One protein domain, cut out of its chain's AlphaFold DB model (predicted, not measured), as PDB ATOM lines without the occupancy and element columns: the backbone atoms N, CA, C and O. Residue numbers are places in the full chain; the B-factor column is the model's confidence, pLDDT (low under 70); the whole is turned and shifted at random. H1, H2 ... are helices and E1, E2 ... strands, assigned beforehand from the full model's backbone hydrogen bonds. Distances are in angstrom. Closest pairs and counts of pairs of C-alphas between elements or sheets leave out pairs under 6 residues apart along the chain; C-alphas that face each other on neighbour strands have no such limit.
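AT A GLANCE: This is residues 25 to 68, 77 to 85 and 95 to 133 of the 171 residues of an uncharacterized protein of Tetrabaena socialis (UniProt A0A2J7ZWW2). Two parallel strands, E1 and E2, stand side by side with H1 over one face; across a gap, E3 continues their row with H2 packed on it, and H3 sits off at the far end. Look for 92 residues, under half in named elements, ordered E1 H1 E2 H2 E3 H3: mixed class, compact, radius of gyration of the C-alphas 14.1 A, spans 39 by 35 by 19 A.

HOW THE PARTS SIT: Start with E1, residues 29 to 32, H1, 40 to 49, and E2, 55 to 58: a strand-helix-strand unit, two parallel strands joined through a helix, its crossover right-handed. N 30 and O 55 are 2.9 A apart, within hydrogen-bond range. E3, residues 112 to 116, pairs with no named strand; E2 and E3 are near each other, with 5 pairs of C-alphas within 10 A. The closest C-alphas of H2, residues 96 to 105, and E3 are Val 103 and Val 113, 7.0 A. H3, residues 124 to 131, is apart from E3. Every O i to N i+4 pair is within range in H1 and H2, 3 of 4 in H3.

IN THESE COORDINATES: Find C-alpha 29 at (101.655, 112.023, 150.007), where E1 begins. H1 and H2 each run 14.3 A, E3 13.0 A; H3 ends at C-alpha 131, (110.821, 122.998, 178.413).

THE WHOLE: Cuts leave 15.4 A between C-alphas 68 and 77, and 20.3 A between 85 and 95. Residues 119 to 124 stand free; residues 116 to 133 are among those under pLDDT 70.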
ATOM      1  N   ARG A  25      98.893 101.102 148.967       78.69
ATOM      2  CA  ARG A  25      99.865 100.840 150.057       78.69
ATOM      3  C   ARG A  25     101.209 101.574 149.934       78.69
ATOM      4  O   ARG A  25     101.918 101.711 150.923       78.69
ATOM      5  N   GLY A  26     101.562 102.023 148.729       82.62
ATOM      6  CA  GLY A  26     102.798 102.764 148.440       82.62
ATOM      7  C   GLY A  26     102.615 104.280 148.369       82.62
ATOM      8  O   GLY A  26     103.439 104.966 147.768       82.62
ATOM      9  N   LEU A  27     101.499 104.806 148.880       85.88
ATOM     10  CA  LEU A  27     101.211 106.231 148.802       85.88
ATOM     11  C   LEU A  27     102.140 107.011 149.742       85.88
ATOM     12  O   LEU A  27     102.196 106.717 150.931       85.88
ATOM     13  N   ARG A  28     102.845 108.010 149.199       88.62
ATOM     14  CA  ARG A  28     103.801 108.841 149.951       88.62
ATOM     15  C   ARG A  28     103.194 110.148 150.442       88.62
ATOM     16  O   ARG A  28     103.529 110.600 151.527       88.62
ATOM     17  N   VAL A  29     102.289 110.743 149.672       87.12
ATOM     18  CA  VAL A  29     101.655 112.023 150.007       87.12
ATOM     19  C   VAL A  29     100.149 111.872 149.860       87.12
ATOM     20  O   VAL A  29      99.672 111.495 148.789       87.12
ATOM     21  N   LEU A  30      99.410 112.163 150.929       85.88
ATOM     22  CA  LEU A  30      97.953 112.163 150.950       85.88
ATOM     23  C   LEU A  30      97.446 113.516 151.427       85.88
ATOM     24  O   LEU A  30      97.721 113.931 152.552       85.88
ATOM     25  N   GLN A  31      96.678 114.193 150.579       83.56
ATOM     26  CA  GLN A  31      96.074 115.473 150.917       83.56
ATOM     27  C   GLN A  31      94.557 115.371 150.890       83.56
ATOM     28  O   GLN A  31      93.945 115.139 149.850       83.56
ATOM     29  N   LEU A  32      93.972 115.549 152.064       77.12
ATOM     30  CA  LEU A  32      92.554 115.477 152.342       77.12
ATOM     31  C   LEU A  32      92.121 116.823 152.921       77.12
ATOM     32  O   LEU A  32      92.208 117.092 154.120       77.12
ATOM     33  N   THR A  33      91.693 117.711 152.032       72.94
ATOM     34  CA  THR A  33      91.109 118.993 152.421       72.94
ATOM     35  C   THR A  33      89.621 118.814 152.671       72.94
ATOM     36  O   THR A  33      88.995 117.917 152.101       72.94
ATOM     37  N   SER A  34      89.023 119.680 153.490       68.56
ATOM     38  CA  SER A  34      87.564 119.711 153.673       68.56
ATOM     39  C   SER A  34      86.979 118.456 154.336       68.56
ATOM     40  O   SER A  34      85.817 118.105 154.120       68.56
ATOM     41  N   CYS A  35      87.776 117.751 155.139       67.75
ATOM     42  CA  CYS A  35      87.399 116.459 155.702       67.75
ATOM     43  C   CYS A  35      86.565 116.619 156.968       67.75
ATOM     44  O   CYS A  35      87.062 116.590 158.093       67.75
ATOM     45  N   THR A  36      85.263 116.784 156.758       67.88
ATOM     46  CA  THR A  36      84.262 116.940 157.822       67.88
ATOM     47  C   THR A  36      83.599 115.616 158.207       67.88
ATOM     48  O   THR A  36      83.035 115.496 159.292       67.88
ATOM     49  N   SER A  37      83.677 114.609 157.330       72.94
ATOM     50  CA  SER A  37      83.061 113.287 157.526       72.94
ATOM     51  C   SER A  37      84.057 112.179 157.870       72.94
ATOM     52  O   SER A  37      83.613 111.086 158.206       72.94
ATOM     53  N   VAL A  38      85.364 112.453 157.806       78.25
ATOM     54  CA  VAL A  38      86.408 111.483 158.157       78.25
ATOM     55  C   VAL A  38      86.492 111.341 159.676       78.25
ATOM     56  O   VAL A  38      86.604 112.342 160.390       78.25
ATOM     57  N   THR A  39      86.421 110.109 160.170       84.44
ATOM     58  CA  THR A  39      86.477 109.781 161.600       84.44
ATOM     59  C   THR A  39      87.840 109.232 162.020       84.44
ATOM     60  O   THR A  39      88.671 108.844 161.193       84.44
ATOM     61  N   ASP A  40      88.051 109.151 163.337       84.94
ATOM     62  CA  ASP A  40      89.249 108.564 163.950       84.94
ATOM     63  C   ASP A  40      89.550 107.158 163.417       84.94
ATOM     64  O   ASP A  40      90.711 106.790 163.266       84.94
ATOM     65  N   HIS A  41      88.508 106.379 163.108       84.12
ATOM     66  CA  HIS A  41      88.646 105.010 162.625       84.12
ATOM     67  C   HIS A  41      89.294 104.958 161.239       84.12
ATOM     68  O   HIS A  41      90.255 104.222 161.025       84.12
ATOM     69  N   ALA A  42      88.796 105.762 160.297       83.50
ATOM     70  CA  ALA A  42      89.367 105.816 158.958       83.50
ATOM     71  C   ALA A  42      90.789 106.387 158.983       83.50
ATOM     72  O   ALA A  42      91.674 105.870 158.302       83.50
ATOM     73  N   PHE A  43      91.031 107.405 159.813       85.38
ATOM     74  CA  PHE A  43      92.361 107.982 159.992       85.38
ATOM     75  C   PHE A  43      93.359 106.971 160.580       85.38
ATOM     76  O   PHE A  43      94.469 106.836 160.069       85.38
ATOM     77  N   ALA A  44      92.958 106.198 161.591       86.25
ATOM     78  CA  ALA A  44      93.782 105.131 162.152       86.25
ATOM     79  C   ALA A  44      94.119 104.056 161.113       86.25
ATOM     80  O   ALA A  44      95.285 103.702 160.942       86.25
ATOM     81  N   ALA A  45      93.117 103.613 160.350       86.25
ATOM     82  CA  ALA A  45      93.309 102.623 159.299       86.25
ATOM     83  C   ALA A  45      94.303 103.096 158.225       86.25
ATOM     84  O   ALA A  45      95.117 102.294 157.759       86.25
ATOM     85  N   MET A  46      94.282 104.387 157.855       85.50
ATOM     86  CA  MET A  46      95.291 104.957 156.953       85.50
ATOM     87  C   MET A  46      96.698 104.772 157.515       85.50
ATOM     88  O   MET A  46      97.577 104.275 156.821       85.50
ATOM     89  N   LEU A  47      96.919 105.147 158.768       83.94
ATOM     90  CA  LEU A  47      98.249 105.144 159.372       83.94
ATOM     91  C   LEU A  47      98.807 103.737 159.593       83.94
ATOM     92  O   LEU A  47     100.012 103.521 159.466       83.94
ATOM     93  N   GLU A  48      97.939 102.782 159.912       84.56
ATOM     94  CA  GLU A  48      98.327 101.388 160.121       84.56
ATOM     95  C   GLU A  48      98.682 100.681 158.811       84.56
ATOM     96  O   GLU A  48      99.595  99.855 158.772       84.56
ATOM     97  N   ARG A  49      97.970 100.991 157.723       84.88
ATOM     98  CA  ARG A  49      98.126 100.288 156.442       84.88
ATOM     99  C   ARG A  49      99.051 101.001 155.455       84.88
ATOM    100  O   ARG A  49      99.624 100.336 154.591       84.88
ATOM    101  N   LEU A  50      99.216 102.320 155.563       82.75
ATOM    102  CA  LEU A  50     100.085 103.122 154.696       82.75
ATOM    103  C   LEU A  50     101.478 103.286 155.323       82.75
ATOM    104  O   LEU A  50     101.834 104.339 155.849       82.75
ATOM    105  N   GLY A  51     102.295 102.234 155.247       81.94
ATOM    106  CA  GLY A  51     103.655 102.235 155.808       81.94
ATOM    107  C   GLY A  51     104.654 103.154 155.086       81.94
ATOM    108  O   GLY A  51     105.671 103.531 155.669       81.94
ATOM    109  N   GLU A  52     104.358 103.532 153.839       86.31
ATOM    110  CA  GLU A  52     105.190 104.396 152.985       86.31
ATOM    111  C   GLU A  52     104.774 105.875 153.009       86.31
ATOM    112  O   GLU A  52     105.358 106.688 152.295       86.31
ATOM    113  N   LEU A  53     103.774 106.234 153.820       86.81
ATOM    114  CA  LEU A  53     103.262 107.597 153.872       86.81
ATOM    115  C   LEU A  53     104.283 108.531 154.525       86.81
ATOM    116  O   LEU A  53     104.690 108.321 155.664       86.81
ATOM    117  N   GLU A  54     104.679 109.568 153.797       88.19
ATOM    118  CA  GLU A  54     105.616 110.610 154.219       88.19
ATOM    119  C   GLU A  54     104.884 111.892 154.624       88.19
ATOM    120  O   GLU A  54     105.288 112.544 155.588       88.19
ATOM    121  N   GLU A  55     103.790 112.232 153.942       87.62
ATOM    122  CA  GLU A  55     103.031 113.457 154.190       87.62
ATOM    123  C   GLU A  55     101.525 113.188 154.213       87.62
ATOM    124  O   GLU A  55     100.969 112.594 153.286       87.62
ATOM    125  N   LEU A  56     100.859 113.648 155.271       86.94
ATOM    126  CA  LEU A  56      99.416 113.526 155.447       86.94
ATOM    127  C   LEU A  56      98.814 114.880 155.808       86.94
ATOM    128  O   LEU A  56      99.177 115.479 156.817       86.94
ATOM    129  N   HIS A  57      97.867 115.350 155.007       84.56
ATOM    130  CA  HIS A  57      97.103 116.554 155.302       84.56
ATOM    131  C   HIS A  57      95.648 116.172 155.511       84.56
ATOM    132  O   HIS A  57      95.037 115.625 154.604       84.56
ATOM    133  N   CYS A  58      95.103 116.493 156.676       81.06
ATOM    134  CA  CYS A  58      93.695 116.344 157.016       81.06
ATOM    135  C   CYS A  58      93.204 117.672 157.595       81.06
ATOM    136  O   CYS A  58      93.321 117.916 158.796       81.06
ATOM    137  N   THR A  59      92.674 118.543 156.737       76.00
ATOM    138  CA  THR A  59      92.201 119.871 157.149       76.00
ATOM    139  C   THR A  59      90.679 119.916 157.214       76.00
ATOM    140  O   THR A  59      89.981 119.340 156.371       76.00
ATOM    141  N   GLY A  60      90.161 120.566 158.255       71.62
ATOM    142  CA  GLY A  60      88.733 120.815 158.431       71.62
ATOM    143  C   GLY A  60      88.215 121.975 157.579       71.62
ATOM    144  O   GLY A  60      88.863 122.416 156.629       71.62
ATOM    145  N   HIS A  61      87.021 122.447 157.928       64.56
ATOM    146  CA  HIS A  61      86.381 123.621 157.340       64.56
ATOM    147  C   HIS A  61      85.832 124.534 158.435       64.56
ATOM    148  O   HIS A  61      85.257 124.050 159.407       64.56
ATOM    149  N   ASP A  62      85.871 125.846 158.205       57.34
ATOM    150  CA  ASP A  62      85.427 126.885 159.145       57.34
ATOM    151  C   ASP A  62      83.948 126.771 159.558       57.34
ATOM    152  O   ASP A  62      83.545 127.248 160.615       57.34
ATOM    153  N   ARG A  63      83.106 126.132 158.730       57.28
ATOM    154  CA  ARG A  63      81.673 125.932 159.025       57.28
ATOM    155  C   ARG A  63      81.376 124.688 159.864       57.28
ATOM    156  O   ARG A  63      80.260 124.555 160.364       57.28
ATOM    157  N   SER A  64      82.325 123.764 159.992       58.72
ATOM    158  CA  SER A  64      82.163 122.560 160.805       58.72
ATOM    159  C   SER A  64      83.525 122.004 161.193       58.72
ATOM    160  O   SER A  64      84.250 121.487 160.336       58.72
ATOM    161  N   ASN A  65      83.830 122.048 162.488       59.62
ATOM    162  CA  ASN A  65      84.996 121.386 163.056       59.62
ATOM    163  C   ASN A  65      85.007 119.927 162.591       59.62
ATOM    164  O   ASN A  65      83.979 119.241 162.639       59.62
ATOM    165  N   GLY A  66      86.156 119.454 162.111       64.62
ATOM    166  CA  GLY A  66      86.259 118.063 161.695       64.62
ATOM    167  C   GLY A  66      86.079 117.099 162.874       64.62
ATOM    168  O   GLY A  66      86.268 117.458 164.040       64.62
ATOM    169  N   ARG A  67      85.662 115.867 162.567       71.06
ATOM    170  CA  ARG A  67      85.304 114.837 163.558       71.06
ATOM    171  C   ARG A  67      86.500 114.138 164.203       71.06
ATOM    172  O   ARG A  67      86.282 113.267 165.043       71.06
ATOM    173  N   LEU A  68      87.729 114.494 163.828       76.38
ATOM    174  CA  LEU A  68      88.918 113.888 164.412       76.38
ATOM    175  C   LEU A  68      89.090 114.341 165.862       76.38
ATOM    176  O   LEU A  68      89.096 115.534 166.169       76.38
ATOM    177  N   ILE A  77     101.166 107.371 168.008       79.88
ATOM    178  CA  ILE A  77     101.868 107.186 169.285       79.88
ATOM    179  C   ILE A  77     102.393 105.748 169.406       79.88
ATOM    180  O   ILE A  77     103.481 105.550 169.940       79.88
ATOM    181  N   THR A  78     101.665 104.766 168.869       80.69
ATOM    182  CA  THR A  78     102.052 103.341 168.837       80.69
ATOM    183  C   THR A  78     103.000 102.978 167.683       80.69
ATOM    184  O   THR A  78     103.193 101.806 167.385       80.69
ATOM    185  N   GLU A  79     103.644 103.980 167.074       74.12
ATOM    186  CA  GLU A  79     104.607 103.849 165.967       74.12
ATOM    187  C   GLU A  79     104.021 103.418 164.605       74.12
ATOM    188  O   GLU A  79     104.758 102.970 163.724       74.12
ATOM    189  N   ALA A  80     102.725 103.644 164.356       78.62
ATOM    190  CA  ALA A  80     102.159 103.524 163.008       78.62
ATOM    191  C   ALA A  80     102.731 104.590 162.045       78.62
ATOM    192  O   ALA A  80     103.146 105.677 162.462       78.62
ATOM    193  N   ALA A  81     102.748 104.290 160.740       79.00
ATOM    194  CA  ALA A  81     103.350 105.118 159.686       79.00
ATOM    195  C   ALA A  81     104.780 105.609 160.034       79.00
ATOM    196  O   ALA A  81     105.000 106.805 160.265       79.00
ATOM    197  N   PRO A  82     105.786 104.715 160.094       80.00
ATOM    198  CA  PRO A  82     107.141 105.057 160.545       80.00
ATOM    199  C   PRO A  82     107.844 106.076 159.636       80.00
ATOM    200  O   PRO A  82     108.683 106.844 160.108       80.00
ATOM    201  N   LYS A  83     107.475 106.115 158.351       84.44
ATOM    202  CA  LYS A  83     108.011 107.048 157.350       84.44
ATOM    203  C   LYS A  83     107.345 108.421 157.358       84.44
ATOM    204  O   LYS A  83     107.820 109.305 156.651       84.44
ATOM    205  N   LEU A  84     106.311 108.628 158.177       83.00
ATOM    206  CA  LEU A  84     105.597 109.897 158.219       83.00
ATOM    207  C   LEU A  84     106.515 111.000 158.748       83.00
ATOM    208  O   LEU A  84     107.060 110.917 159.853       83.00
ATOM    209  N   ARG A  85     106.678 112.034 157.929       83.12
ATOM    210  CA  ARG A  85     107.504 113.210 158.194       83.12
ATOM    211  C   ARG A  85     106.662 114.442 158.423       83.12
ATOM    212  O   ARG A  85     107.078 115.257 159.233       83.12
ATOM    213  N   GLY A  95      92.660 117.574 170.420       72.25
ATOM    214  CA  GLY A  95      93.135 118.240 171.628       72.25
ATOM    215  C   GLY A  95      94.653 118.450 171.640       72.25
ATOM    216  O   GLY A  95      95.428 117.552 171.301       72.25
ATOM    217  N   TYR A  96      95.073 119.614 172.132       71.62
ATOM    218  CA  TYR A  96      96.476 120.006 172.293       71.62
ATOM    219  C   TYR A  96      97.348 118.959 173.014       71.62
ATOM    220  O   TYR A  96      98.461 118.660 172.585       71.62
ATOM    221  N   ASP A  97      96.842 118.390 174.112       74.12
ATOM    222  CA  ASP A  97      97.585 117.435 174.947       74.12
ATOM    223  C   ASP A  97      97.971 116.165 174.169       74.12
ATOM    224  O   ASP A  97      99.086 115.654 174.289       74.12
ATOM    225  N   SER A  98      97.079 115.697 173.296       76.94
ATOM    226  CA  SER A  98      97.316 114.536 172.439       76.94
ATOM    227  C   SER A  98      98.349 114.828 171.354       76.94
ATOM    228  O   SER A  98      99.213 113.989 171.101       76.94
ATOM    229  N   VAL A  99      98.337 116.034 170.777       77.06
ATOM    230  CA  VAL A  99      99.376 116.481 169.832       77.06
ATOM    231  C   VAL A  99     100.733 116.567 170.533       77.06
ATOM    232  O   VAL A  99     101.733 116.083 170.007       77.06
ATOM    233  N   ALA A 100     100.782 117.106 171.754       74.81
ATOM    234  CA  ALA A 100     102.015 117.183 172.534       74.81
ATOM    235  C   ALA A 100     102.579 115.789 172.869       74.81
ATOM    236  O   ALA A 100     103.785 115.559 172.739       74.81
ATOM    237  N   LYS A 101     101.715 114.836 173.248       80.06
ATOM    238  CA  LYS A 101     102.091 113.427 173.461       80.06
ATOM    239  C   LYS A 101     102.637 112.789 172.190       80.06
ATOM    240  O   LYS A 101     103.684 112.147 172.245       80.06
ATOM    241  N   LEU A 102     101.980 113.017 171.056       79.81
ATOM    242  CA  LEU A 102     102.430 112.534 169.757       79.81
ATOM    243  C   LEU A 102     103.811 113.090 169.389       79.81
ATOM    244  O   LEU A 102     104.722 112.322 169.089       79.81
ATOM    245  N   VAL A 103     104.001 114.408 169.465       76.31
ATOM    246  CA  VAL A 103     105.291 115.051 169.169       76.31
ATOM    247  C   VAL A 103     106.383 114.553 170.117       76.31
ATOM    248  O   VAL A 103     107.535 114.432 169.714       76.31
ATOM    249  N   LYS A 104     106.048 114.203 171.363       76.75
ATOM    250  CA  LYS A 104     106.998 113.596 172.302       76.75
ATOM    251  C   LYS A 104     107.345 112.150 171.933       76.75
ATOM    252  O   LYS A 104     108.522 111.796 171.974       76.75
ATOM    253  N   ALA A 105     106.358 111.336 171.560       79.19
ATOM    254  CA  ALA A 105     106.557 109.946 171.145       79.19
ATOM    255  C   ALA A 105     107.366 109.857 169.838       79.19
ATOM    256  O   ALA A 105     108.362 109.143 169.759       79.19
ATOM    257  N   ARG A 106     107.001 110.671 168.840       73.88
ATOM    258  CA  ARG A 106     107.597 110.704 167.492       73.88
ATOM    259  C   ARG A 106     108.654 111.794 167.303       73.88
ATOM    260  O   ARG A 106     109.184 111.986 166.211       73.88
ATOM    261  N   GLY A 107     109.043 112.478 168.376       63.06
ATOM    262  CA  GLY A 107     110.025 113.565 168.336       63.06
ATOM    263  C   GLY A 107     111.413 113.114 167.886       63.06
ATOM    264  O   GLY A 107     112.146 113.909 167.301       63.06
ATOM    265  N   LYS A 108     111.749 111.833 168.093       62.75
ATOM    266  CA  LYS A 108     112.996 111.214 167.619       62.75
ATOM    267  C   LYS A 108     112.998 110.941 166.110       62.75
ATOM    268  O   LYS A 108     114.064 110.995 165.509       62.75
ATOM    269  N   SER A 109     111.833 110.688 165.501       63.84
ATOM    270  CA  SER A 109     111.715 110.342 164.074       63.84
ATOM    271  C   SER A 109     111.661 111.560 163.150       63.84
ATOM    272  O   SER A 109     111.599 111.403 161.937       63.84
ATOM    273  N   GLY A 110     111.671 112.781 163.692       67.94
ATOM    274  CA  GLY A 110     111.605 113.988 162.867       67.94
ATOM    275  C   GLY A 110     110.215 114.388 162.396       67.94
ATOM    276  O   GLY A 110     110.122 115.306 161.587       67.94
ATOM    277  N   LEU A 111     109.163 113.751 162.922       78.12
ATOM    278  CA  LEU A 111     107.785 114.031 162.533       78.12
ATOM    279  C   LEU A 111     107.416 115.490 162.843       78.12
ATOM    280  O   LEU A 111     107.593 115.960 163.969       78.12
ATOM    281  N   GLN A 112     106.904 116.167 161.821       77.94
ATOM    282  CA  GLN A 112     106.327 117.498 161.842       77.94
ATOM    283  C   GLN A 112     104.811 117.402 161.975       77.94
ATOM    284  O   GLN A 112     104.178 116.813 161.111       77.94
ATOM    285  N   VAL A 113     104.228 117.933 163.056       78.00
ATOM    286  CA  VAL A 113     102.769 117.882 163.299       78.00
ATOM    287  C   VAL A 113     102.167 119.275 163.439       78.00
ATOM    288  O   VAL A 113     102.193 119.848 164.521       78.00
ATOM    289  N   GLN A 114     101.591 119.818 162.377       76.19
ATOM    290  CA  GLN A 114     100.895 121.098 162.420       76.19
ATOM    291  C   GLN A 114      99.427 120.890 162.809       76.19
ATOM    292  O   GLN A 114      98.617 120.458 161.992       76.19
ATOM    293  N   ALA A 115      99.078 121.209 164.053       71.12
ATOM    294  CA  ALA A 115      97.705 121.191 164.555       71.12
ATOM    295  C   ALA A 115      97.394 122.533 165.229       71.12
ATOM    296  O   ALA A 115      98.142 122.980 166.097       71.12
ATOM    297  N   GLY A 116      96.307 123.179 164.817       62.38
ATOM    298  CA  GLY A 116      95.894 124.486 165.321       62.38
ATOM    299  C   GLY A 116      94.573 124.922 164.696       62.38
ATOM    300  O   GLY A 116      94.268 124.541 163.564       62.38
ATOM    301  N   GLN A 117      93.785 125.682 165.453       53.88
ATOM    302  CA  GLN A 117      92.691 126.474 164.893       53.88
ATOM    303  C   GLN A 117      93.315 127.708 164.239       53.88
ATOM    304  O   GLN A 117      94.328 128.214 164.731       53.88
ATOM    305  N   SER A 118      92.752 128.157 163.117       48.81
ATOM    306  CA  SER A 118      93.313 129.271 162.345       48.81
ATOM    307  C   SER A 118      93.372 130.592 163.130       48.81
ATOM    308  O   SER A 118      94.105 131.501 162.740       48.81
ATOM    309  N   ASP A 119      92.693 130.671 164.277       45.19
ATOM    310  CA  ASP A 119      92.676 131.834 165.146       45.19
ATOM    311  C   ASP A 119      93.067 131.474 166.588       45.19
ATOM    312  O   ASP A 119      92.411 130.682 167.258       45.19
ATOM    313  N   SER A 120      94.111 132.151 167.072       48.38
ATOM    314  CA  SER A 120      94.481 132.317 168.484       48.38
ATOM    315  C   SER A 120      95.101 131.114 169.217       48.38
ATOM    316  O   SER A 120      94.450 130.131 169.542       48.38
ATOM    317  N   ASP A 121      96.401 131.235 169.527       41.66
ATOM    318  CA  ASP A 121      96.956 131.209 170.900       41.66
ATOM    319  C   ASP A 121      98.475 130.952 170.873       41.66
ATOM    320  O   ASP A 121      99.016 129.964 171.375       41.66
ATOM    321  N   SER A 122      99.213 131.906 170.302       48.91
ATOM    322  CA  SER A 122     100.666 131.836 170.100       48.91
ATOM    323  C   SER A 122     101.510 131.863 171.392       48.91
ATOM    324  O   SER A 122     102.728 131.688 171.326       48.91
ATOM    325  N   PHE A 123     100.911 132.059 172.575       42.69
ATOM    326  CA  PHE A 123     101.648 132.292 173.830       42.69
ATOM    327  C   PHE A 123     101.840 131.052 174.726       42.69
ATOM    328  O   PHE A 123     102.860 130.964 175.412       42.69
ATOM    329  N   ALA A 124     100.935 130.064 174.718       48.25
ATOM    330  CA  ALA A 124     101.055 128.876 175.584       48.25
ATOM    331  C   ALA A 124     102.069 127.845 175.051       48.25
ATOM    332  O   ALA A 124     102.771 127.177 175.818       48.25
ATOM    333  N   TRP A 125     102.216 127.785 173.728       46.47
ATOM    334  CA  TRP A 125     103.164 126.919 173.028       46.47
ATOM    335  C   TRP A 125     104.640 127.274 173.356       46.47
ATOM    336  O   TRP A 125     105.526 126.415 173.341       46.47
ATOM    337  N   GLY A 126     104.874 128.523 173.798       47.38
ATOM    338  CA  GLY A 126     106.174 129.165 174.050       47.38
ATOM    339  C   GLY A 126     106.981 128.442 175.102       47.38
ATOM    340  O   GLY A 126     108.168 128.128 174.968       47.38
ATOM    341  N   SER A 127     106.260 128.193 176.182       43.75
ATOM    342  CA  SER A 127     106.771 127.683 177.438       43.75
ATOM    343  C   SER A 127     106.985 126.175 177.379       43.75
ATOM    344  O   SER A 127     107.989 125.684 177.891       43.75
ATOM    345  N   VAL A 128     106.103 125.448 176.687       50.34
ATOM    346  CA  VAL A 128     106.203 123.991 176.526       50.34
ATOM    347  C   VAL A 128     107.360 123.619 175.592       50.34
ATOM    348  O   VAL A 128     108.144 122.726 175.914       50.34
ATOM    349  N   MET A 129     107.554 124.352 174.486       48.38
ATOM    350  CA  MET A 129     108.696 124.144 173.583       48.38
ATOM    351  C   MET A 129     110.037 124.477 174.248       48.38
ATOM    352  O   MET A 129     110.999 123.720 174.102       48.38
ATOM    353  N   ARG A 130     110.089 125.540 175.068       47.81
ATOM    354  CA  ARG A 130     111.262 125.861 175.901       47.81
ATOM    355  C   ARG A 130     111.610 124.751 176.886       47.81
ATOM    356  O   ARG A 130     112.790 124.472 177.080       47.81
ATOM    357  N   GLN A 131     110.608 124.111 177.487       45.62
ATOM    358  CA  GLN A 131     110.821 122.998 178.413       45.62
ATOM    359  C   GLN A 131     111.280 121.717 177.692       45.62
ATOM    360  O   GLN A 131     111.975 120.898 178.287       45.62
ATOM    361  N   MET A 132     110.953 121.576 176.402       50.62
ATOM    362  CA  MET A 132     111.404 120.481 175.534       50.62
ATOM    363  C   MET A 132     112.655 120.809 174.694       50.62
ATOM    364  O   MET A 132     113.056 119.999 173.862       50.62
ATOM    365  N   GLY A 133     113.295 121.968 174.903       50.81
ATOM    366  CA  GLY A 133     114.537 122.351 174.217       50.81
ATOM    367  C   GLY A 133     114.383 122.690 172.727       50.81
ATOM    368  O   GLY A 133     115.371 122.661 171.997       50.81
TER     369      GLY A 133